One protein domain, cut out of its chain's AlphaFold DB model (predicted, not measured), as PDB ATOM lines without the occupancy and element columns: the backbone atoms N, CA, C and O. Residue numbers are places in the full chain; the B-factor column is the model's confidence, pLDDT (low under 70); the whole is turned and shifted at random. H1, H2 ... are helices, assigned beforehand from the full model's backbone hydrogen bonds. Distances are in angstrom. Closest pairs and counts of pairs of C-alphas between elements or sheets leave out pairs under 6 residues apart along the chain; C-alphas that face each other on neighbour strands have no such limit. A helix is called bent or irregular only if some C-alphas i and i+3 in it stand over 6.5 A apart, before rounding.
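Overview. This is residues 12 to 41, 51 to 81 and 131 to 233 of the 435 residues of an uncharacterized protein of Microbacterium humi (UniProt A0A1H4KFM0). The long helix H3 lies beside H4 and H5 in a slightly splayed up-and-down bundle, each helix running against the one before it, while the hairpin H8-H9 and the short H6 and H7 pack round residues 131 to 140 of H4. H1 crosses H3; its residues 12 to 17 stick out, as do residues 35 to 41 with H2. The printed part has 164 residues, with nine named helices, H1 to H9 in chain order, and no named strand: all helix. It is compact, with a radius of gyration of the C-alphas of 16.0 A and spans of 47 by 36 by 28 A.

Along the chain. Find C-alpha 51 at (-17.713, -58.608, 24.358); from there H3, residues 51 to 80, runs 44.1 A. H4, residues 131 to 151, runs 31.0 A, and H5, residues 161 to 177, 23.6 A. Next come H6, 180 to 183, H7, 186 to 194, H8, 198 to 210, and H9, 217 to 232, ending at (6.349, -52.162, 36.081). H1, residues 12 to 33, has a kink of 30 degrees near residue 21 and is only just irregular, with C-alphas 30 and 33 6.9 A apart; H2 is residues 37 to 40.

Arrangement. H4 is the hub, touching six helices. Look at the closest C-alphas of H3 and H4, Leu 61 and Ala 149, 5.2 A apart; the tilt is 34 degrees, only just shallow, opposite ways. H4 and H5 form a hairpin, closest at His 143 and Asn 170, 5.9 A. H8 and H9 form another, closest at Val 209 and Pro 217, 5.6 A. Every O i to N i+4 pair is within hydrogen-bond range in H3, H4, H5, H7, H8 and H9, and 11 of 18 in H1; H2 and H6 are too short for one.

Size, cuts and confidence. Residues 42 to 50 and 82 to 130 are not printed, leaving C-alpha gaps of 18.0 A and 12.7 A. Mean pLDDT of the printed part is 79.0; residues 21 to 41 and 51 to 58 are among those under 70.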
ATOM      1  N   SER A  12     -18.785 -65.607  45.987       72.44
ATOM      2  CA  SER A  12     -17.412 -66.022  46.285       72.44
ATOM      3  C   SER A  12     -16.607 -66.350  45.023       72.44
ATOM      4  O   SER A  12     -15.505 -65.832  44.853       72.44
ATOM      5  N   ALA A  13     -17.151 -67.164  44.108       72.38
ATOM      6  CA  ALA A  13     -16.469 -67.516  42.861       72.38
ATOM      7  C   ALA A  13     -16.280 -66.289  41.961       72.38
ATOM      8  O   ALA A  13     -15.220 -66.117  41.367       72.38
ATOM      9  N   ARG A  14     -17.273 -65.392  41.910       73.06
ATOM     10  CA  ARG A  14     -17.157 -64.118  41.197       73.06
ATOM     11  C   ARG A  14     -16.034 -63.275  41.791       73.06
ATOM     12  O   ARG A  14     -15.208 -62.785  41.034       73.06
ATOM     13  N   LEU A  15     -15.966 -63.124  43.115       71.38
ATOM     14  CA  LEU A  15     -14.887 -62.387  43.781       71.38
ATOM     15  C   LEU A  15     -13.506 -62.990  43.490       71.38
ATOM     16  O   LEU A  15     -12.586 -62.242  43.165       71.38
ATOM     17  N   ALA A  16     -13.370 -64.316  43.531       73.12
ATOM     18  CA  ALA A  16     -12.120 -64.999  43.199       73.12
ATOM     19  C   ALA A  16     -11.707 -64.755  41.737       73.12
ATOM     20  O   ALA A  16     -10.592 -64.305  41.469       73.12
ATOM     21  N   SER A  17     -12.625 -64.950  40.783       73.56
ATOM     22  CA  SER A  17     -12.355 -64.675  39.367       73.56
ATOM     23  C   SER A  17     -12.047 -63.203  39.106       73.56
ATOM     24  O   SER A  17     -11.183 -62.892  38.291       73.56
ATOM     25  N   LEU A  18     -12.701 -62.288  39.822       70.56
ATOM     26  CA  LEU A  18     -12.433 -60.854  39.751       70.56
ATOM     27  C   LEU A  18     -11.051 -60.501  40.255       70.56
ATOM     28  O   LEU A  18     -10.387 -59.691  39.619       70.56
ATOM     29  N   GLN A  19     -10.608 -61.079  41.369       70.56
ATOM     30  CA  GLN A  19      -9.258 -60.849  41.872       70.56
ATOM     31  C   GLN A  19      -8.236 -61.234  40.807       70.56
ATOM     32  O   GLN A  19      -7.414 -60.400  40.440       70.56
ATOM     33  N   THR A  20      -8.371 -62.421  40.219       71.62
ATOM     34  CA  THR A  20      -7.509 -62.901  39.133       71.62
ATOM     35  C   THR A  20      -7.584 -62.019  37.878       71.62
ATOM     36  O   THR A  20      -6.556 -61.586  37.361       71.62
ATOM     37  N   ALA A  21      -8.785 -61.680  37.404       68.06
ATOM     38  CA  ALA A  21      -8.972 -60.842  36.217       68.06
ATOM     39  C   ALA A  21      -8.510 -59.390  36.434       68.06
ATOM     40  O   ALA A  21      -8.063 -58.726  35.499       68.06
ATOM     41  N   THR A  22      -8.576 -58.892  37.669       64.25
ATOM     42  CA  THR A  22      -8.047 -57.574  38.041       64.25
ATOM     43  C   THR A  22      -6.528 -57.555  37.926       64.25
ATOM     44  O   THR A  22      -5.993 -56.564  37.439       64.25
ATOM     45  N   LEU A  23      -5.827 -58.646  38.269       63.94
ATOM     46  CA  LEU A  23      -4.379 -58.750  38.035       63.94
ATOM     47  C   LEU A  23      -4.063 -58.566  36.544       63.94
ATOM     48  O   LEU A  23      -3.235 -57.729  36.200       63.94
ATOM     49  N   LEU A  24      -4.810 -59.241  35.666       62.41
ATOM     50  CA  LEU A  24      -4.679 -59.095  34.210       62.41
ATOM     51  C   LEU A  24      -5.002 -57.677  33.710       62.41
ATOM     52  O   LEU A  24      -4.360 -57.190  32.786       62.41
ATOM     53  N   ALA A  25      -5.987 -57.002  34.306       57.78
ATOM     54  CA  ALA A  25      -6.404 -55.659  33.897       57.78
ATOM     55  C   ALA A  25      -5.570 -54.524  34.516       57.78
ATOM     56  O   ALA A  25      -5.566 -53.407  34.005       57.78
ATOM     57  N   SER A  26      -4.884 -54.776  35.628       51.88
ATOM     58  CA  SER A  26      -4.109 -53.772  36.367       51.88
ATOM     59  C   SER A  26      -2.740 -53.476  35.746       51.88
ATOM     60  O   SER A  26      -2.217 -52.379  35.944       51.88
ATOM     61  N   THR A  27      -2.218 -54.366  34.892       53.47
ATOM     62  CA  THR A  27      -1.010 -54.112  34.078       53.47
ATOM     63  C   THR A  27      -1.222 -52.993  33.044       53.47
ATOM     64  O   THR A  27      -0.274 -52.376  32.560       53.47
ATOM     65  N   TYR A  28      -2.486 -52.655  32.765       49.94
ATOM     66  CA  TYR A  28      -2.915 -51.727  31.722       49.94
ATOM     67  C   TYR A  28      -2.352 -50.297  31.864       49.94
ATOM     68  O   TYR A  28      -2.133 -49.607  30.860       49.94
ATOM     69  N   PHE A  29      -2.091 -49.817  33.088       48.91
ATOM     70  CA  PHE A  29      -1.620 -48.438  33.308       48.91
ATOM     71  C   PHE A  29      -0.254 -48.138  32.675       48.91
ATOM     72  O   PHE A  29       0.025 -46.974  32.355       48.91
ATOM     73  N   ARG A  30       0.538 -49.180  32.390       48.97
ATOM     74  CA  ARG A  30       1.853 -49.128  31.739       48.97
ATOM     75  C   ARG A  30       1.850 -48.365  30.408       48.97
ATOM     76  O   ARG A  30       2.804 -47.659  30.086       48.97
ATOM     77  N   ARG A  31       0.756 -48.419  29.631       47.03
ATOM     78  CA  ARG A  31       0.650 -47.737  28.319       47.03
ATOM     79  C   ARG A  31       0.032 -46.339  28.355       47.03
ATOM     80  O   ARG A  31       0.005 -45.671  27.316       47.03
ATOM     81  N   SER A  32      -0.390 -45.831  29.514       41.12
ATOM     82  CA  SER A  32      -0.863 -44.442  29.616       41.12
ATOM     83  C   SER A  32       0.241 -43.427  29.229       41.12
ATOM     84  O   SER A  32      -0.065 -42.373  28.674       41.12
ATOM     85  N   GLY A  33       1.530 -43.771  29.334       38.66
ATOM     86  CA  GLY A  33       2.640 -42.956  28.804       38.66
ATOM     87  C   GLY A  33       2.786 -42.931  27.268       38.66
ATOM     88  O   GLY A  33       3.292 -41.954  26.721       38.66
ATOM     89  N   GLN A  34       2.301 -43.947  26.541       37.66
ATOM     90  CA  GLN A  34       2.511 -44.123  25.085       37.66
ATOM     91  C   GLN A  34       1.211 -44.287  24.276       37.66
ATOM     92  O   GLN A  34       1.204 -44.786  23.148       37.66
ATOM     93  N   ALA A  35       0.082 -43.836  24.814       35.94
ATOM     94  CA  ALA A  35      -1.239 -43.945  24.195       35.94
ATOM     95  C   ALA A  35      -1.454 -43.001  22.983       35.94
ATOM     96  O   ALA A  35      -2.415 -42.238  22.941       35.94
ATOM     97  N   ARG A  36      -0.565 -43.062  21.982       32.25
ATOM     98  CA  ARG A  36      -0.823 -42.619  20.599       32.25
ATOM     99  C   ARG A  36      -1.091 -43.800  19.661       32.25
ATOM    100  O   ARG A  36      -1.828 -43.628  18.700       32.25
ATOM    101  N   SER A  37      -0.571 -44.999  19.949       30.41
ATOM    102  CA  SER A  37      -0.713 -46.140  19.025       30.41
ATOM    103  C   SER A  37      -2.067 -46.861  19.140       30.41
ATOM    104  O   SER A  37      -2.659 -47.224  18.129       30.41
ATOM    105  N   ALA A  38      -2.640 -46.960  20.349       34.12
ATOM    106  CA  ALA A  38      -3.975 -47.544  20.549       34.12
ATOM    107  C   ALA A  38      -5.109 -46.713  19.906       34.12
ATOM    108  O   ALA A  38      -6.159 -47.252  19.585       34.12
ATOM    109  N   LEU A  39      -4.884 -45.415  19.664       33.06
ATOM    110  CA  LEU A  39      -5.847 -44.522  19.009       33.06
ATOM    111  C   LEU A  39      -5.800 -44.585  17.475       33.06
ATOM    112  O   LEU A  39      -6.771 -44.200  16.833       33.06
ATOM    113  N   HIS A  40      -4.710 -45.071  16.872       29.02
ATOM    114  CA  HIS A  40      -4.586 -45.134  15.410       29.02
ATOM    115  C   HIS A  40      -5.042 -46.466  14.796       29.02
ATOM    116  O   HIS A  40      -5.268 -46.516  13.590       29.02
ATOM    117  N   GLY A  41      -5.231 -47.519  15.600       28.08
ATOM    118  CA  GLY A  41      -5.802 -48.795  15.145       28.08
ATOM    119  C   GLY A  41      -7.322 -48.915  15.305       28.08
ATOM    120  O   GLY A  41      -7.939 -49.763  14.665       28.08
ATOM    121  N   ARG A  51     -17.305 -58.496  22.942       56.28
ATOM    122  CA  ARG A  51     -17.713 -58.608  24.358       56.28
ATOM    123  C   ARG A  51     -16.521 -58.532  25.310       56.28
ATOM    124  O   ARG A  51     -16.588 -57.879  26.353       56.28
ATOM    125  N   SER A  52     -15.414 -59.135  24.899       53.75
ATOM    126  CA  SER A  52     -14.149 -59.134  25.627       53.75
ATOM    127  C   SER A  52     -13.569 -57.725  25.759       53.75
ATOM    128  O   SER A  52     -13.005 -57.377  26.797       53.75
ATOM    129  N   GLU A  53     -13.788 -56.859  24.765       61.31
ATOM    130  CA  GLU A  53     -13.379 -55.458  24.835       61.31
ATOM    131  C   GLU A  53     -14.181 -54.691  25.895       61.31
ATOM    132  O   GLU A  53     -13.619 -53.908  26.666       61.31
ATOM    133  N   GLN A  54     -15.490 -54.943  25.983       59.56
ATOM    134  CA  GLN A  54     -16.352 -54.330  26.996       59.56
ATOM    135  C   GLN A  54     -15.972 -54.769  28.415       59.56
ATOM    136  O   GLN A  54     -15.957 -53.922  29.312       59.56
ATOM    137  N   LEU A  55     -15.602 -56.042  28.620       62.31
ATOM    138  CA  LEU A  55     -15.112 -56.511  29.920       62.31
ATOM    139  C   LEU A  55     -13.783 -55.850  30.294       62.31
ATOM    140  O   LEU A  55     -13.659 -55.335  31.402       62.31
ATOM    141  N   VAL A  56     -12.799 -55.818  29.391       66.25
ATOM    142  CA  VAL A  56     -11.498 -55.179  29.670       66.25
ATOM    143  C   VAL A  56     -11.685 -53.711  30.039       66.25
ATOM    144  O   VAL A  56     -11.084 -53.221  30.994       66.25
ATOM    145  N   ARG A  57     -12.568 -53.007  29.324       69.62
ATOM    146  CA  ARG A  57     -12.928 -51.616  29.629       69.62
ATOM    147  C   ARG A  57     -13.598 -51.490  31.005       69.62
ATOM    148  O   ARG A  57     -13.270 -50.561  31.742       69.62
ATOM    149  N   ALA A  58     -14.487 -52.416  31.371       67.62
ATOM    150  CA  ALA A  58     -15.135 -52.459  32.684       67.62
ATOM    151  C   ALA A  58     -14.140 -52.737  33.826       67.62
ATOM    152  O   ALA A  58     -14.143 -52.037  34.838       67.62
ATOM    153  N   LEU A  59     -13.238 -53.705  33.646       70.12
ATOM    154  CA  LEU A  59     -12.171 -54.001  34.603       70.12
ATOM    155  C   LEU A  59     -11.254 -52.787  34.777       70.12
ATOM    156  O   LEU A  59     -11.009 -52.351  35.898       70.12
ATOM    157  N   ARG A  60     -10.830 -52.163  33.673       73.88
ATOM    158  CA  ARG A  60     -10.012 -50.943  33.691       73.88
ATOM    159  C   ARG A  60     -10.694 -49.797  34.440       73.88
ATOM    160  O   ARG A  60     -10.048 -49.123  35.239       73.88
ATOM    161  N   LEU A  61     -11.996 -49.592  34.223       75.50
ATOM    162  CA  LEU A  61     -12.775 -48.595  34.959       75.50
ATOM    163  C   LEU A  61     -12.725 -48.848  36.468       75.50
ATOM    164  O   LEU A  61     -12.542 -47.915  37.247       75.50
ATOM    165  N   ARG A  62     -12.875 -50.105  36.886       74.44
ATOM    166  CA  ARG A  62     -12.856 -50.492  38.299       74.44
ATOM    167  C   ARG A  62     -11.491 -50.296  38.934       74.44
ATOM    168  O   ARG A  62     -11.421 -49.680  39.997       74.44
ATOM    169  N   VAL A  63     -10.425 -50.719  38.258       76.06
ATOM    170  CA  VAL A  63      -9.054 -50.469  38.720       76.06
ATOM    171  C   VAL A  63      -8.814 -48.961  38.855       76.06
ATOM    172  O   VAL A  63      -8.276 -48.519  39.869       76.06
ATOM    173  N   ALA A  64      -9.274 -48.149  37.895       80.12
ATOM    174  CA  ALA A  64      -9.157 -46.693  37.961       80.12
ATOM    175  C   ALA A  64      -9.961 -46.082  39.124       80.12
ATOM    176  O   ALA A  64      -9.451 -45.210  39.822       80.12
ATOM    177  N   ILE A  65     -11.189 -46.553  39.375       82.19
ATOM    178  CA  ILE A  65     -12.014 -46.135  40.522       82.19
ATOM    179  C   ILE A  65     -11.299 -46.456  41.839       82.19
ATOM    180  O   ILE A  65     -11.163 -45.578  42.692       82.19
ATOM    181  N   GLN A  66     -10.817 -47.688  42.002       81.50
ATOM    182  CA  GLN A  66     -10.158 -48.137  43.229       81.50
ATOM    183  C   GLN A  66      -8.833 -47.397  43.463       81.50
ATOM    184  O   GLN A  66      -8.595 -46.885  44.562       81.50
ATOM    185  N   SER A  67      -8.037 -47.233  42.404       85.00
ATOM    186  CA  SER A  67      -6.812 -46.429  42.429       85.00
ATOM    187  C   SER A  67      -7.120 -44.981  42.813       85.00
ATOM    188  O   SER A  67      -6.439 -44.403  43.655       85.00
ATOM    189  N   ALA A  68      -8.178 -44.384  42.252       89.69
ATOM    190  CA  ALA A  68      -8.549 -43.005  42.548       89.69
ATOM    191  C   ALA A  68      -8.936 -42.815  44.018       89.69
ATOM    192  O   ALA A  68      -8.525 -41.820  44.612       89.69
ATOM    193  N   VAL A  69      -9.665 -43.756  44.626       89.00
ATOM    194  CA  VAL A  69      -9.976 -43.716  46.068       89.00
ATOM    195  C   VAL A  69      -8.681 -43.679  46.882       89.00
ATOM    196  O   VAL A  69      -8.427 -42.705  47.587       89.00
ATOM    197  N   LYS A  70      -7.798 -44.669  46.703       88.88
ATOM    198  CA  LYS A  70      -6.548 -44.764  47.476       88.88
ATOM    199  C   LYS A  70      -5.620 -43.568  47.268       88.88
ATOM    200  O   LYS A  70      -5.042 -43.057  48.229       88.88
ATOM    201  N   LEU A  71      -5.473 -43.118  46.022       93.25
ATOM    202  CA  LEU A  71      -4.616 -41.987  45.675       93.25
ATOM    203  C   LEU A  71      -5.173 -40.667  46.209       93.25
ATOM    204  O   LEU A  71      -4.397 -39.833  46.670       93.25
ATOM    205  N   THR A  72      -6.493 -40.462  46.170       93.94
ATOM    206  CA  THR A  72      -7.101 -39.240  46.721       93.94
ATOM    207  C   THR A  72      -7.036 -39.206  48.243       93.94
ATOM    208  O   THR A  72      -6.732 -38.146  48.786       93.94
ATOM    209  N   ASP A  73      -7.190 -40.346  48.919       93.56
ATOM    210  CA  ASP A  73      -6.997 -40.455  50.370       93.56
ATOM    211  C   ASP A  73      -5.548 -40.140  50.777       93.56
ATOM    212  O   ASP A  73      -5.304 -39.372  51.709       93.56
ATOM    213  N   ALA A  74      -4.564 -40.695  50.060       94.50
ATOM    214  CA  ALA A  74      -3.154 -40.391  50.304       94.50
ATOM    215  C   ALA A  74      -2.820 -38.922  49.988       94.50
ATOM    216  O   ALA A  74      -2.091 -38.273  50.741       94.50
ATOM    217  N   ALA A  75      -3.377 -38.372  48.906       95.19
ATOM    218  CA  ALA A  75      -3.193 -36.971  48.543       95.19
ATOM    219  C   ALA A  75      -3.821 -36.012  49.567       95.19
ATOM    220  O   ALA A  75      -3.227 -34.970  49.836       95.19
ATOM    221  N   ASP A  76      -4.969 -36.348  50.166       95.06
ATOM    222  CA  ASP A  76      -5.583 -35.545  51.232       95.06
ATOM    223  C   ASP A  76      -4.714 -35.519  52.499       95.06
ATOM    224  O   ASP A  76      -4.508 -34.458  53.093       95.06
ATOM    225  N   GLU A  77      -4.129 -36.660  52.875       94.94
ATOM    226  CA  GLU A  77      -3.176 -36.732  53.989       94.94
ATOM    227  C   GLU A  77      -1.950 -35.842  53.728       94.94
ATOM    228  O   GLU A  77      -1.575 -35.026  54.576       94.94
ATOM    229  N   ILE A  78      -1.377 -35.924  52.522       96.00
ATOM    230  CA  ILE A  78      -0.237 -35.098  52.099       96.00
ATOM    231  C   ILE A  78      -0.610 -33.613  52.066       96.00
ATOM    232  O   ILE A  78       0.182 -32.770  52.483       96.00
ATOM    233  N   ASN A  79      -1.820 -33.273  51.622       93.94
ATOM    234  CA  ASN A  79      -2.286 -31.893  51.497       93.94
ATOM    235  C   ASN A  79      -2.265 -31.129  52.834       93.94
ATOM    236  O   ASN A  79      -2.086 -29.911  52.841       93.94
ATOM    237  N   ARG A  80      -2.381 -31.825  53.975       92.44
ATOM    238  CA  ARG A  80      -2.284 -31.207  55.312       92.44
ATOM    239  C   ARG A  80      -0.889 -30.662  55.602       92.44
ATOM    240  O   ARG A  80      -0.748 -29.668  56.314       92.44
ATOM    241  N   ARG A  81       0.146 -31.310  55.068       92.06
ATOM    242  CA  ARG A  81       1.544 -30.921  55.253       92.06
ATOM    243  C   ARG A  81       2.376 -31.410  54.063       92.06
ATOM    244  O   ARG A  81       3.078 -32.403  54.206       92.06
ATOM    245  N   GLU A 131       8.899 -36.304  45.243       95.44
ATOM    246  CA  GLU A 131       7.748 -36.919  45.902       95.44
ATOM    247  C   GLU A 131       6.413 -36.212  45.603       95.44
ATOM    248  O   GLU A 131       5.390 -36.872  45.448       95.44
ATOM    249  N   ASN A 132       6.403 -34.885  45.439       96.69
ATOM    250  CA  ASN A 132       5.188 -34.158  45.052       96.69
ATOM    251  C   ASN A 132       4.904 -34.290  43.553       96.69
ATOM    252  O   ASN A 132       3.741 -34.357  43.154       96.69
ATOM    253  N   ILE A 133       5.954 -34.337  42.727       95.69
ATOM    254  CA  ILE A 133       5.826 -34.559  41.282       95.69
ATOM    255  C   ILE A 133       5.241 -35.954  41.033       95.69
ATOM    256  O   ILE A 133       4.318 -36.076  40.230       95.69
ATOM    257  N   ALA A 134       5.694 -36.973  41.772       95.00
ATOM    258  CA  ALA A 134       5.138 -38.326  41.731       95.00
ATOM    259  C   ALA A 134       3.642 -38.343  42.091       95.00
ATOM    260  O   ALA A 134       2.846 -38.936  41.366       95.00
ATOM    261  N   VAL A 135       3.233 -37.623  43.145       96.69
ATOM    262  CA  VAL A 135       1.811 -37.499  43.515       96.69
ATOM    263  C   VAL A 135       0.995 -36.829  42.415       96.69
ATOM    264  O   VAL A 135      -0.067 -37.325  42.039       96.69
ATOM    265  N   CYS A 136       1.494 -35.722  41.864       96.38
ATOM    266  CA  CYS A 136       0.825 -35.034  40.766       96.38
ATOM    267  C   CYS A 136       0.687 -35.944  39.536       96.38
ATOM    268  O   CYS A 136      -0.384 -36.007  38.936       96.38
ATOM    269  N   ALA A 137       1.741 -36.688  39.193       92.94
ATOM    270  CA  ALA A 137       1.735 -37.617  38.074       92.94
ATOM    271  C   ALA A 137       0.735 -38.762  38.275       92.94
ATOM    272  O   ALA A 137      -0.065 -39.015  37.378       92.94
ATOM    273  N   ALA A 138       0.708 -39.392  39.454       92.69
ATOM    274  CA  ALA A 138      -0.249 -40.453  39.768       92.69
ATOM    275  C   ALA A 138      -1.704 -39.968  39.644       92.69
ATOM    276  O   ALA A 138      -2.533 -40.617  39.003       92.69
ATOM    277  N   LEU A 139      -2.002 -38.773  40.169       94.50
ATOM    278  CA  LEU A 139      -3.325 -38.156  40.040       94.50
ATOM    279  C   LEU A 139      -3.680 -37.816  38.582       94.50
ATOM    280  O   LEU A 139      -4.830 -37.972  38.186       94.50
ATOM    281  N   LEU A 140      -2.720 -37.367  37.768       91.81
ATOM    282  CA  LEU A 140      -2.941 -37.104  36.338       91.81
ATOM    283  C   LEU A 140      -3.188 -38.390  35.539       91.81
ATOM    284  O   LEU A 140      -4.025 -38.387  34.637       91.81
ATOM    285  N   ILE A 141      -2.479 -39.474  35.867       87.31
ATOM    286  CA  ILE A 141      -2.679 -40.788  35.247       87.31
ATOM    287  C   ILE A 141      -4.091 -41.274  35.569       87.31
ATOM    288  O   ILE A 141      -4.875 -41.487  34.648       87.31
ATOM    289  N   VAL A 142      -4.473 -41.353  36.848       88.56
ATOM    290  CA  VAL A 142      -5.802 -41.862  37.216       88.56
ATOM    291  C   VAL A 142      -6.941 -40.964  36.716       88.56
ATOM    292  O   VAL A 142      -7.977 -41.471  36.293       88.56
ATOM    293  N   HIS A 143      -6.741 -39.638  36.684       90.31
ATOM    294  CA  HIS A 143      -7.691 -38.679  36.099       90.31
ATOM    295  C   HIS A 143      -8.005 -39.031  34.641       90.31
ATOM    296  O   HIS A 143      -9.166 -39.163  34.255       90.31
ATOM    297  N   ARG A 144      -6.959 -39.260  33.845       85.69
ATOM    298  CA  ARG A 144      -7.103 -39.651  32.446       85.69
ATOM    299  C   ARG A 144      -7.805 -40.998  32.290       85.69
ATOM    300  O   ARG A 144      -8.614 -41.160  31.381       85.69
ATOM    301  N   GLU A 145      -7.471 -41.960  33.137       79.06
ATOM    302  CA  GLU A 145      -8.019 -43.317  33.081       79.06
ATOM    303  C   GLU A 145      -9.518 -43.330  33.398       79.06
ATOM    304  O   GLU A 145     -10.289 -43.967  32.681       79.06
ATOM    305  N   LEU A 146      -9.949 -42.541  34.387       83.81
ATOM    306  CA  LEU A 146     -11.366 -42.316  34.676       83.81
ATOM    307  C   LEU A 146     -12.093 -41.644  33.504       83.81
ATOM    308  O   LEU A 146     -13.207 -42.049  33.172       83.81
ATOM    309  N   ASP A 147     -11.490 -40.639  32.862       83.75
ATOM    310  CA  ASP A 147     -12.105 -39.964  31.712       83.75
ATOM    311  C   ASP A 147     -12.242 -40.893  30.499       83.75
ATOM    312  O   ASP A 147     -13.334 -40.995  29.938       83.75
ATOM    313  N   LEU A 148     -11.190 -41.640  30.149       72.94
ATOM    314  CA  LEU A 148     -11.238 -42.632  29.072       72.94
ATOM    315  C   LEU A 148     -12.303 -43.694  29.352       72.94
ATOM    316  O   LEU A 148     -13.156 -43.962  28.511       72.94
ATOM    317  N   ALA A 149     -12.309 -44.260  30.556       67.06
ATOM    318  CA  ALA A 149     -13.254 -45.305  30.918       67.06
ATOM    319  C   ALA A 149     -14.727 -44.835  30.861       67.06
ATOM    320  O   ALA A 149     -15.615 -45.618  30.521       67.06
ATOM    321  N   ARG A 150     -15.001 -43.543  31.104       71.06
ATOM    322  CA  ARG A 150     -16.346 -42.947  30.968       71.06
ATOM    323  C   ARG A 150     -16.818 -42.824  29.522       71.06
ATOM    324  O   ARG A 150     -18.025 -42.915  29.281       71.06
ATOM    325  N   GLU A 151     -15.913 -42.578  28.577       69.88
ATOM    326  CA  GLU A 151     -16.257 -42.472  27.152       69.88
ATOM    327  C   GLU A 151     -16.793 -43.798  26.610       69.88
ATOM    328  O   GLU A 151     -17.731 -43.800  25.810       69.88
ATOM    329  N   PHE A 152     -16.277 -44.909  27.136       64.88
ATOM    330  CA  PHE A 152     -16.629 -46.259  26.709       64.88
ATOM    331  C   PHE A 152     -17.909 -46.821  27.332       64.88
ATOM    332  O   PHE A 152     -18.410 -47.834  26.852       64.88
ATOM    333  N   ILE A 153     -18.477 -46.190  28.368       65.38
ATOM    334  CA  ILE A 153     -19.761 -46.639  28.920       65.38
ATOM    335  C   ILE A 153     -20.892 -46.240  27.957       65.38
ATOM    336  O   ILE A 153     -21.117 -45.032  27.742       65.38
ATOM    337  N   PRO A 154     -21.672 -47.215  27.435       60.22
ATOM    338  CA  PRO A 154     -22.815 -46.934  26.577       60.22
ATOM    339  C   PRO A 154     -23.765 -45.941  27.242       60.22
ATOM    340  O   PRO A 154     -24.039 -46.038  28.438       60.22
ATOM    341  N   LYS A 155     -24.320 -44.996  26.470       65.88
ATOM    342  CA  LYS A 155     -25.198 -43.936  27.006       65.88
ATOM    343  C   LYS A 155     -26.333 -44.482  27.881       65.88
ATOM    344  O   LYS A 155     -26.617 -43.902  28.922       65.88
ATOM    345  N   ALA A 156     -26.908 -45.624  27.500       54.41
ATOM    346  CA  ALA A 156     -27.967 -46.310  28.244       54.41
ATOM    347  C   ALA A 156     -27.558 -46.764  29.662       54.41
ATOM    348  O   ALA A 156     -28.421 -47.018  30.495       54.41
ATOM    349  N   ARG A 157     -26.255 -46.860  29.951       60.16
ATOM    350  CA  ARG A 157     -25.693 -47.366  31.214       60.16
ATOM    351  C   ARG A 157     -25.065 -46.273  32.091       60.16
ATOM    352  O   ARG A 157     -24.574 -46.562  33.177       60.16
ATOM    353  N   ARG A 158     -25.138 -44.999  31.682       70.12
ATOM    354  CA  ARG A 158     -24.570 -43.843  32.414       70.12
ATOM    355  C   ARG A 158     -25.325 -43.450  33.697       70.12
ATOM    356  O   ARG A 158     -24.966 -42.475  34.340       70.12
ATOM    357  N   GLY A 159     -26.359 -44.194  34.086       62.41
ATOM    358  CA  GLY A 159     -27.018 -44.063  35.394       62.41
ATOM    359  C   GLY A 159     -26.499 -45.042  36.455       62.41
ATOM    360  O   GLY A 159     -26.945 -44.984  37.597       62.41
ATOM    361  N   GLY A 160     -25.592 -45.956  36.091       63.75
ATOM    362  CA  GLY A 160     -25.037 -46.940  37.022       63.75
ATOM    363  C   GLY A 160     -24.058 -46.322  38.036       63.75
ATOM    364  O   GLY A 160     -23.426 -45.306  37.746       63.75
ATOM    365  N   PRO A 161     -23.862 -46.937  39.211       66.62
ATOM    366  CA  PRO A 161     -23.025 -46.440  40.289       66.62
ATOM    367  C   PRO A 161     -21.551 -46.467  39.935       66.62
ATOM    368  O   PRO A 161     -20.823 -45.658  40.479       66.62
ATOM    369  N   GLU A 162     -21.100 -47.309  39.002       70.56
ATOM    370  CA  GLU A 162     -19.741 -47.205  38.457       70.56
ATOM    371  C   GLU A 162     -19.532 -45.896  37.715       70.56
ATOM    372  O   GLU A 162     -18.559 -45.190  37.963       70.56
ATOM    373  N   TYR A 163     -20.476 -45.539  36.843       76.00
ATOM    374  CA  TYR A 163     -20.422 -44.269  36.135       76.00
ATOM    375  C   TYR A 163     -20.506 -43.098  37.118       76.00
ATOM    376  O   TYR A 163     -19.709 -42.166  37.037       76.00
ATOM    377  N   VAL A 164     -21.433 -43.159  38.080       79.56
ATOM    378  CA  VAL A 164     -21.595 -42.125  39.114       79.56
ATOM    379  C   VAL A 164     -20.345 -42.014  39.993       79.56
ATOM    380  O   VAL A 164     -19.879 -40.904  40.250       79.56
ATOM    381  N   ALA A 165     -19.762 -43.137  40.418       82.69
ATOM    382  CA  ALA A 165     -18.532 -43.177  41.203       82.69
ATOM    383  C   ALA A 165     -17.356 -42.613  40.409       82.69
ATOM    384  O   ALA A 165     -16.623 -41.779  40.934       82.69
ATOM    385  N   ALA A 166     -17.212 -42.992  39.138       84.44
ATOM    386  CA  ALA A 166     -16.170 -42.475  38.264       84.44
ATOM    387  C   ALA A 166     -16.295 -40.965  38.060       84.44
ATOM    388  O   ALA A 166     -15.305 -40.257  38.198       84.44
ATOM    389  N   VAL A 167     -17.503 -40.447  37.799       87.62
ATOM    390  CA  VAL A 167     -17.756 -38.998  37.693       87.62
ATOM    391  C   VAL A 167     -17.374 -38.288  38.992       87.62
ATOM    392  O   VAL A 167     -16.596 -37.336  38.961       87.62
ATOM    393  N   ARG A 168     -17.859 -38.784  40.135       89.94
ATOM    394  CA  ARG A 168     -17.575 -38.205  41.453       89.94
ATOM    395  C   ARG A 168     -16.077 -38.204  41.765       89.94
ATOM    396  O   ARG A 168     -15.546 -37.189  42.205       89.94
ATOM    397  N   LEU A 169     -15.392 -39.324  41.550       90.88
ATOM    398  CA  LEU A 169     -13.954 -39.444  41.799       90.88
ATOM    399  C   LEU A 169     -13.152 -38.564  40.847       90.88
ATOM    400  O   LEU A 169     -12.205 -37.915  41.281       90.88
ATOM    401  N   ASN A 170     -13.569 -38.453  39.588       92.81
ATOM    402  CA  ASN A 170     -12.932 -37.566  38.624       92.81
ATOM    403  C   ASN A 170     -12.986 -36.100  39.084       92.81
ATOM    404  O   ASN A 170     -11.982 -35.391  39.030       92.81
ATOM    405  N   GLU A 171     -14.126 -35.652  39.617       93.81
ATOM    406  CA  GLU A 171     -14.265 -34.318  40.214       93.81
ATOM    407  C   GLU A 171     -13.379 -34.129  41.454       93.81
ATOM    408  O   GLU A 171     -12.779 -33.063  41.626       93.81
ATOM    409  N   VAL A 172     -13.269 -35.149  42.312       95.31
ATOM    410  CA  VAL A 172     -12.380 -35.125  43.488       95.31
ATOM    411  C   VAL A 172     -10.920 -35.005  43.055       95.31
ATOM    412  O   VAL A 172     -10.222 -34.109  43.531       95.31
ATOM    413  N   VAL A 173     -10.471 -35.835  42.112       95.31
ATOM    414  CA  VAL A 173      -9.104 -35.801  41.574       95.31
ATOM    415  C   VAL A 173      -8.813 -34.443  40.931       95.31
ATOM    416  O   VAL A 173      -7.782 -33.835  41.219       95.31
ATOM    417  N   GLN A 174      -9.737 -33.900  40.132       95.06
ATOM    418  CA  GLN A 174      -9.575 -32.559  39.563       95.06
ATOM    419  C   GLN A 174      -9.461 -31.474  40.634       95.06
ATOM    420  O   GLN A 174      -8.661 -30.549  40.481       95.06
ATOM    421  N   ARG A 175     -10.245 -31.560  41.714       95.38
ATOM    422  CA  ARG A 175     -10.156 -30.615  42.834       95.38
ATOM    423  C   ARG A 175      -8.797 -30.708  43.527       95.38
ATOM    424  O   ARG A 175      -8.221 -29.667  43.837       95.38
ATOM    425  N   MET A 176      -8.265 -31.917  43.706       94.69
ATOM    426  CA  MET A 176      -6.923 -32.131  44.259       94.69
ATOM    427  C   MET A 176      -5.837 -31.542  43.354       94.69
ATOM    428  O   MET A 176      -5.000 -30.778  43.821       94.69
ATOM    429  N   LEU A 177      -5.902 -31.776  42.042       94.94
ATOM    430  CA  LEU A 177      -4.950 -31.213  41.074       94.94
ATOM    431  C   LEU A 177      -4.959 -29.673  41.014       94.94
ATOM    432  O   LEU A 177      -3.996 -29.075  40.536       94.94
ATOM    433  N   ARG A 178      -6.028 -29.020  41.490       95.12
ATOM    434  CA  ARG A 178      -6.131 -27.553  41.600       95.12
ATOM    435  C   ARG A 178      -5.573 -26.996  42.913       95.12
ATOM    436  O   ARG A 178      -5.514 -25.776  43.051       95.12
ATOM    437  N   GLN A 179      -5.166 -27.839  43.865       94.62
ATOM    438  CA  GLN A 179      -4.538 -27.366  45.099       94.62
ATOM    439  C   GLN A 179      -3.247 -26.601  44.771       94.62
ATOM    440  O   GLN A 179      -2.485 -27.064  43.923       94.62
ATOM    441  N   PRO A 180      -2.947 -25.463  45.428       92.06
ATOM    442  CA  PRO A 180      -1.842 -24.586  45.024       92.06
ATOM    443  C   PRO A 180      -0.475 -25.279  44.912       92.06
ATOM    444  O   PRO A 180       0.299 -24.975  44.006       92.06
ATOM    445  N   TRP A 181      -0.187 -26.230  45.806       92.25
ATOM    446  CA  TRP A 181       1.085 -26.958  45.825       92.25
ATOM    447  C   TRP A 181       1.222 -27.979  44.682       92.25
ATOM    448  O   TRP A 181       2.344 -28.241  44.259       92.25
ATOM    449  N   LEU A 182       0.106 -28.502  44.153       94.44
ATOM    450  CA  LEU A 182       0.065 -29.378  42.973       94.44
ATOM    451  C   LEU A 182      -0.050 -28.578  41.671       94.44
ATOM    452  O   LEU A 182       0.621 -28.883  40.688       94.44
ATOM    453  N   ALA A 183      -0.864 -27.521  41.664       92.69
ATOM    454  CA  ALA A 183      -1.080 -26.676  40.494       92.69
ATOM    455  C   ALA A 183       0.237 -26.069  39.983       92.69
ATOM    456  O   ALA A 183       0.459 -26.023  38.775       92.69
ATOM    457  N   GLY A 184       1.133 -25.670  40.895       89.62
ATOM    458  CA  GLY A 184       2.444 -25.116  40.554       89.62
ATOM    459  C   GLY A 184       3.450 -26.112  39.964       89.62
ATOM    460  O   GLY A 184       4.449 -25.671  39.407       89.62
ATOM    461  N   ILE A 185       3.202 -27.423  40.065       94.44
ATOM    462  CA  ILE A 185       4.115 -28.487  39.595       94.44
ATOM    463  C   ILE A 185       3.489 -29.374  38.512       94.44
ATOM    464  O   ILE A 185       4.102 -30.336  38.046       94.44
ATOM    465  N   ARG A 186       2.263 -29.054  38.087       93.25
ATOM    466  CA  ARG A 186       1.504 -29.841  37.110       93.25
ATOM    467  C   ARG A 186       2.238 -29.988  35.779       93.25
ATOM    468  O   ARG A 186       2.250 -31.077  35.211       93.25
ATOM    469  N   ASP A 187       2.859 -28.917  35.296       90.56
ATOM    470  CA  ASP A 187       3.602 -28.938  34.032       90.56
ATOM    471  C   ASP A 187       4.863 -29.802  34.120       90.56
ATOM    472  O   ASP A 187       5.197 -30.505  33.166       90.56
ATOM    473  N   GLU A 188       5.541 -29.812  35.270       91.44
ATOM    474  CA  GLU A 188       6.697 -30.679  35.516       91.44
ATOM    475  C   GLU A 188       6.286 -32.155  35.503       91.44
ATOM    476  O   GLU A 188       6.908 -32.958  34.807       91.44
ATOM    477  N   ALA A 189       5.183 -32.497  36.178       90.69
ATOM    478  CA  ALA A 189       4.631 -33.851  36.172       90.69
ATOM    479  C   ALA A 189       4.181 -34.292  34.767       90.69
ATOM    480  O   ALA A 189       4.525 -35.385  34.317       90.69
ATOM    481  N   LEU A 190       3.478 -33.428  34.025       89.19
ATOM    482  CA  LEU A 190       3.091 -33.704  32.636       89.19
ATOM    483  C   LEU A 190       4.309 -33.904  31.729       89.19
ATOM    484  O   LEU A 190       4.294 -34.785  30.869       89.19
ATOM    485  N   ASN A 191       5.361 -33.105  31.905       85.38
ATOM    486  CA  ASN A 191       6.597 -33.255  31.145       85.38
ATOM    487  C   ASN A 191       7.315 -34.565  31.484       85.38
ATOM    488  O   ASN A 191       7.805 -35.217  30.562       85.38
ATOM    489  N   ALA A 192       7.331 -34.971  32.757       83.88
ATOM    490  CA  ALA A 192       7.913 -36.242  33.176       83.88
ATOM    491  C   ALA A 192       7.195 -37.437  32.531       83.88
ATOM    492  O   ALA A 192       7.848 -38.323  31.979       83.88
ATOM    493  N   ILE A 193       5.857 -37.408  32.500       81.00
ATOM    494  CA  ILE A 193       5.042 -38.423  31.815       81.00
ATOM    495  C   ILE A 193       5.346 -38.436  30.309       81.00
ATOM    496  O   ILE A 193       5.632 -39.486  29.743       81.00
ATOM    497  N   ARG A 194       5.321 -37.272  29.643       79.06
ATOM    498  CA  ARG A 194       5.496 -37.176  28.178       79.06
ATOM    499  C   ARG A 194       6.880 -37.598  27.693       79.06
ATOM    500  O   ARG A 194       6.996 -38.085  26.574       79.06
ATOM    501  N   ARG A 195       7.922 -37.341  28.486       80.06
ATOM    502  CA  ARG A 195       9.317 -37.648  28.132       80.06
ATOM    503  C   ARG A 195       9.764 -39.031  28.603       80.06
ATOM    504  O   ARG A 195      10.914 -39.378  28.370       80.06
ATOM    505  N   GLY A 196       8.891 -39.788  29.273       75.00
ATOM    506  CA  GLY A 196       9.241 -41.090  29.841       75.00
ATOM    507  C   GLY A 196      10.224 -41.007  31.013       75.00
ATOM    508  O   GLY A 196      10.817 -42.009  31.372       75.00
ATOM    509  N   SER A 197      10.406 -39.838  31.636       84.12
ATOM    510  CA  SER A 197      11.297 -39.682  32.796       84.12
ATOM    511  C   SER A 197      10.584 -39.931  34.130       84.12
ATOM    512  O   SER A 197      11.107 -39.574  35.184       84.12
ATOM    513  N   ILE A 198       9.361 -40.468  34.092       86.94
ATOM    514  CA  ILE A 198       8.541 -40.715  35.280       86.94
ATOM    515  C   ILE A 198       9.142 -41.800  36.182       86.94
ATOM    516  O   ILE A 198       9.051 -41.670  37.396       86.94
ATOM    517  N   GLU A 199       9.829 -42.788  35.604       86.25
ATOM    518  CA  GLU A 199      10.575 -43.828  36.332       86.25
ATOM    519  C   GLU A 199      11.650 -43.196  37.224       86.25
ATOM    520  O   GLU A 199      11.624 -43.346  38.440       86.25
ATOM    521  N   SER A 200      12.495 -42.334  36.650       88.75
ATOM    522  CA  SER A 200      13.519 -41.604  37.410       88.75
ATOM    523  C   SER A 200      12.931 -40.713  38.515       88.75
ATOM    524  O   SER A 200      13.532 -40.566  39.581       88.75
ATOM    525  N   VAL A 201      11.751 -40.120  38.289       91.94
ATOM    526  CA  VAL A 201      11.038 -39.350  39.322       91.94
ATOM    527  C   VAL A 201      10.541 -40.266  40.441       91.94
ATOM    528  O   VAL A 201      10.678 -39.902  41.611       91.94
ATOM    529  N   ALA A 202       9.988 -41.432  40.103       91.50
ATOM    530  CA  ALA A 202       9.516 -42.421  41.065       91.50
ATOM    531  C   ALA A 202      10.672 -42.963  41.920       91.50
ATOM    532  O   ALA A 202      10.556 -42.977  43.145       91.50
ATOM    533  N   ASP A 203      11.819 -43.275  41.312       92.62
ATOM    534  CA  ASP A 203      13.026 -43.729  42.015       92.62
ATOM    535  C   ASP A 203      13.566 -42.667  42.976       92.62
ATOM    536  O   ASP A 203      13.834 -42.937  44.152       92.62
ATOM    537  N   ALA A 204      13.681 -41.422  42.502       94.88
ATOM    538  CA  ALA A 204      14.137 -40.307  43.324       94.88
ATOM    539  C   ALA A 204      13.174 -40.023  44.489       94.88
ATOM    540  O   ALA A 204      13.616 -39.726  45.605       94.88
ATOM    541  N   ALA A 205      11.863 -40.125  44.251       95.25
ATOM    542  CA  ALA A 205      10.850 -40.013  45.293       95.25
ATOM    543  C   ALA A 205      10.974 -41.155  46.311       95.25
ATOM    544  O   ALA A 205      11.025 -40.887  47.512       95.25
ATOM    545  N   ASN A 206      11.099 -42.404  45.852       95.62
ATOM    546  CA  ASN A 206      11.228 -43.580  46.711       95.62
ATOM    547  C   ASN A 206      12.458 -43.478  47.620       95.62
ATOM    548  O   ASN A 206      12.338 -43.614  48.838       95.62
ATOM    549  N   GLY A 207      13.623 -43.126  47.063       94.19
ATOM    550  CA  GLY A 207      14.851 -42.943  47.842       94.19
ATOM    551  C   GLY A 207      14.704 -41.891  48.946       94.19
ATOM    552  O   GLY A 207      15.165 -42.092  50.069       94.19
ATOM    553  N   ARG A 208      13.999 -40.784  48.675       94.88
ATOM    554  CA  ARG A 208      13.729 -39.733  49.673       94.88
ATOM    555  C   ARG A 208      12.718 -40.160  50.733       94.88
ATOM    556  O   ARG A 208      12.873 -39.779  51.893       94.88
ATOM    557  N   VAL A 209      11.696 -40.924  50.349       94.69
ATOM    558  CA  VAL A 209      10.694 -41.465  51.275       94.69
ATOM    559  C   VAL A 209      11.342 -42.461  52.234       94.69
ATOM    560  O   VAL A 209      11.187 -42.310  53.444       94.69
ATOM    561  N   VAL A 210      12.127 -43.409  51.713       93.25
ATOM    562  CA  VAL A 210      12.856 -44.412  52.511       93.25
ATOM    563  C   VAL A 210      13.875 -43.752  53.443       93.25
ATOM    564  O   VAL A 210      13.986 -44.139  54.601       93.25
ATOM    565  N   ALA A 211      14.564 -42.703  52.983       91.31
ATOM    566  CA  ALA A 211      15.503 -41.936  53.805       91.31
ATOM    567  C   ALA A 211      14.831 -41.029  54.862       91.31
ATOM    568  O   ALA A 211      15.528 -40.342  55.606       91.31
ATOM    569  N   GLY A 212      13.495 -40.970  54.927       90.12
ATOM    570  CA  GLY A 212      12.777 -40.138  55.900       90.12
ATOM    571  C   GLY A 212      12.839 -38.632  55.614       90.12
ATOM    572  O   GLY A 212      12.575 -37.821  56.495       90.12
ATOM    573  N   HIS A 213      13.151 -38.225  54.379       90.12
ATOM    574  CA  HIS A 213      13.244 -36.813  53.979       90.12
ATOM    575  C   HIS A 213      11.886 -36.164  53.660       90.12
ATOM    576  O   HIS A 213      11.842 -35.066  53.096       90.12
ATOM    577  N   THR A 214      10.780 -36.836  53.983       92.56
ATOM    578  CA  THR A 214       9.418 -36.396  53.668       92.56
ATOM    579  C   THR A 214       8.603 -36.180  54.936       92.56
ATOM    580  O   THR A 214       8.867 -36.748  55.991       92.56
ATOM    581  N   THR A 215       7.601 -35.316  54.835       88.88
ATOM    582  CA  THR A 215       6.755 -34.915  55.971       88.88
ATOM    583  C   THR A 215       5.669 -35.931  56.325       88.88
ATOM    584  O   THR A 215       5.290 -36.007  57.490       88.88
ATOM    585  N   SER A 216       5.210 -36.719  55.343       91.50
ATOM    586  CA  SER A 216       4.187 -37.766  55.498       91.50
ATOM    587  C   SER A 216       4.655 -39.077  54.843       91.50
ATOM    588  O   SER A 216       4.126 -39.452  53.792       91.50
ATOM    589  N   PRO A 217       5.676 -39.764  55.402       91.38
ATOM    590  CA  PRO A 217       6.357 -40.873  54.725       91.38
ATOM    591  C   PRO A 217       5.416 -41.989  54.274       91.38
ATOM    592  O   PRO A 217       5.514 -42.444  53.141       91.38
ATOM    593  N   THR A 218       4.449 -42.372  55.112       93.38
ATOM    594  CA  THR A 218       3.468 -43.420  54.796       93.38
ATOM    595  C   THR A 218       2.593 -43.051  53.600       93.38
ATOM    596  O   THR A 218       2.389 -43.867  52.703       93.38
ATOM    597  N   ALA A 219       2.088 -41.817  53.547       94.62
ATOM    598  CA  ALA A 219       1.240 -41.355  52.453       94.62
ATOM    599  C   ALA A 219       2.013 -41.260  51.133       94.62
ATOM    600  O   ALA A 219       1.540 -41.749  50.108       94.62
ATOM    601  N   TYR A 220       3.227 -40.699  51.165       96.56
ATOM    602  CA  TYR A 220       4.081 -40.650  49.979       96.56
ATOM    603  C   TYR A 220       4.480 -42.049  49.509       96.56
ATOM    604  O   TYR A 220       4.429 -42.303  48.310       96.56
ATOM    605  N   LYS A 221       4.809 -42.967  50.428       94.81
ATOM    606  CA  LYS A 221       5.152 -44.353  50.082       94.81
ATOM    607  C   LYS A 221       4.010 -45.040  49.340       94.81
ATOM    608  O   LYS A 221       4.258 -45.609  48.289       94.81
ATOM    609  N   ARG A 222       2.762 -44.898  49.808       93.50
ATOM    610  CA  ARG A 222       1.578 -45.451  49.120       93.50
ATOM    611  C   ARG A 222       1.466 -44.983  47.668       93.50
ATOM    612  O   ARG A 222       1.182 -45.787  46.788       93.50
ATOM    613  N   VAL A 223       1.690 -43.694  47.415       94.12
ATOM    614  CA  VAL A 223       1.584 -43.129  46.061       94.12
ATOM    615  C   VAL A 223       2.759 -43.544  45.177       94.12
ATOM    616  O   VAL A 223       2.557 -43.879  44.014       94.12
ATOM    617  N   VAL A 224       3.976 -43.539  45.723       93.81
ATOM    618  CA  VAL A 224       5.183 -43.949  44.998       93.81
ATOM    619  C   VAL A 224       5.133 -45.436  44.653       93.81
ATOM    620  O   VAL A 224       5.412 -45.784  43.513       93.81
ATOM    621  N   ASP A 225       4.696 -46.292  45.575       91.00
ATOM    622  CA  ASP A 225       4.547 -47.733  45.334       91.00
ATOM    623  C   ASP A 225       3.507 -48.022  44.264       91.00
ATOM    624  O   ASP A 225       3.756 -48.817  43.365       91.00
ATOM    625  N   TRP A 226       2.365 -47.331  44.318       89.94
ATOM    626  CA  TRP A 226       1.359 -47.431  43.267       89.94
ATOM    627  C   TRP A 226       1.921 -47.002  41.907       89.94
ATOM    628  O   TRP A 226       1.648 -47.647  40.895       89.94
ATOM    629  N   LEU A 227       2.720 -45.930  41.867       87.94
ATOM    630  CA  LEU A 227       3.314 -45.428  40.630       87.94
ATOM    631  C   LEU A 227       4.362 -46.400  40.072       87.94
ATOM    632  O   LEU A 227       4.323 -46.681  38.881       87.94
ATOM    633  N   ILE A 228       5.248 -46.937  40.916       85.88
ATOM    634  CA  ILE A 228       6.242 -47.951  40.528       85.88
ATOM    635  C   ILE A 228       5.533 -49.202  40.007       85.88
ATOM    636  O   ILE A 228       5.781 -49.606  38.875       85.88
ATOM    637  N   ALA A 229       4.565 -49.734  40.760       79.44
ATOM    638  CA  ALA A 229       3.793 -50.899  40.337       79.44
ATOM    639  C   ALA A 229       3.069 -50.654  38.999       79.44
ATOM    640  O   ALA A 229       3.101 -51.503  38.113       79.44
ATOM    641  N   SER A 230       2.496 -49.461  38.800       76.38
ATOM    642  CA  SER A 230       1.862 -49.081  37.528       76.38
ATOM    643  C   SER A 230       2.840 -49.055  36.348       76.38
ATOM    644  O   SER A 230       2.450 -49.378  35.226       76.38
ATOM    645  N   LEU A 231       4.088 -48.630  36.577       72.88
ATOM    646  CA  LEU A 231       5.130 -48.550  35.546       72.88
ATOM    647  C   LEU A 231       5.701 -49.932  35.210       72.88
ATOM    648  O   LEU A 231       5.911 -50.239  34.037       72.88
ATOM    649  N   GLU A 232       5.875 -50.780  36.220       66.69
ATOM    650  CA  GLU A 232       6.349 -52.162  36.081       66.69
ATOM    651  C   GLU A 232       5.281 -53.104  35.501       66.69
ATOM    652  O   GLU A 232       5.575 -54.251  35.171       66.69
ATOM    653  N   GLY A 233       4.035 -52.635  35.352       56.12
ATOM    654  CA  GLY A 233       2.908 -53.487  34.979       56.12
ATOM    655  C   GLY A 233       2.570 -54.502  36.074       56.12
ATOM    656  O   GLY A 233       1.979 -55.538  35.787       56.12
TER     657      GLY A 233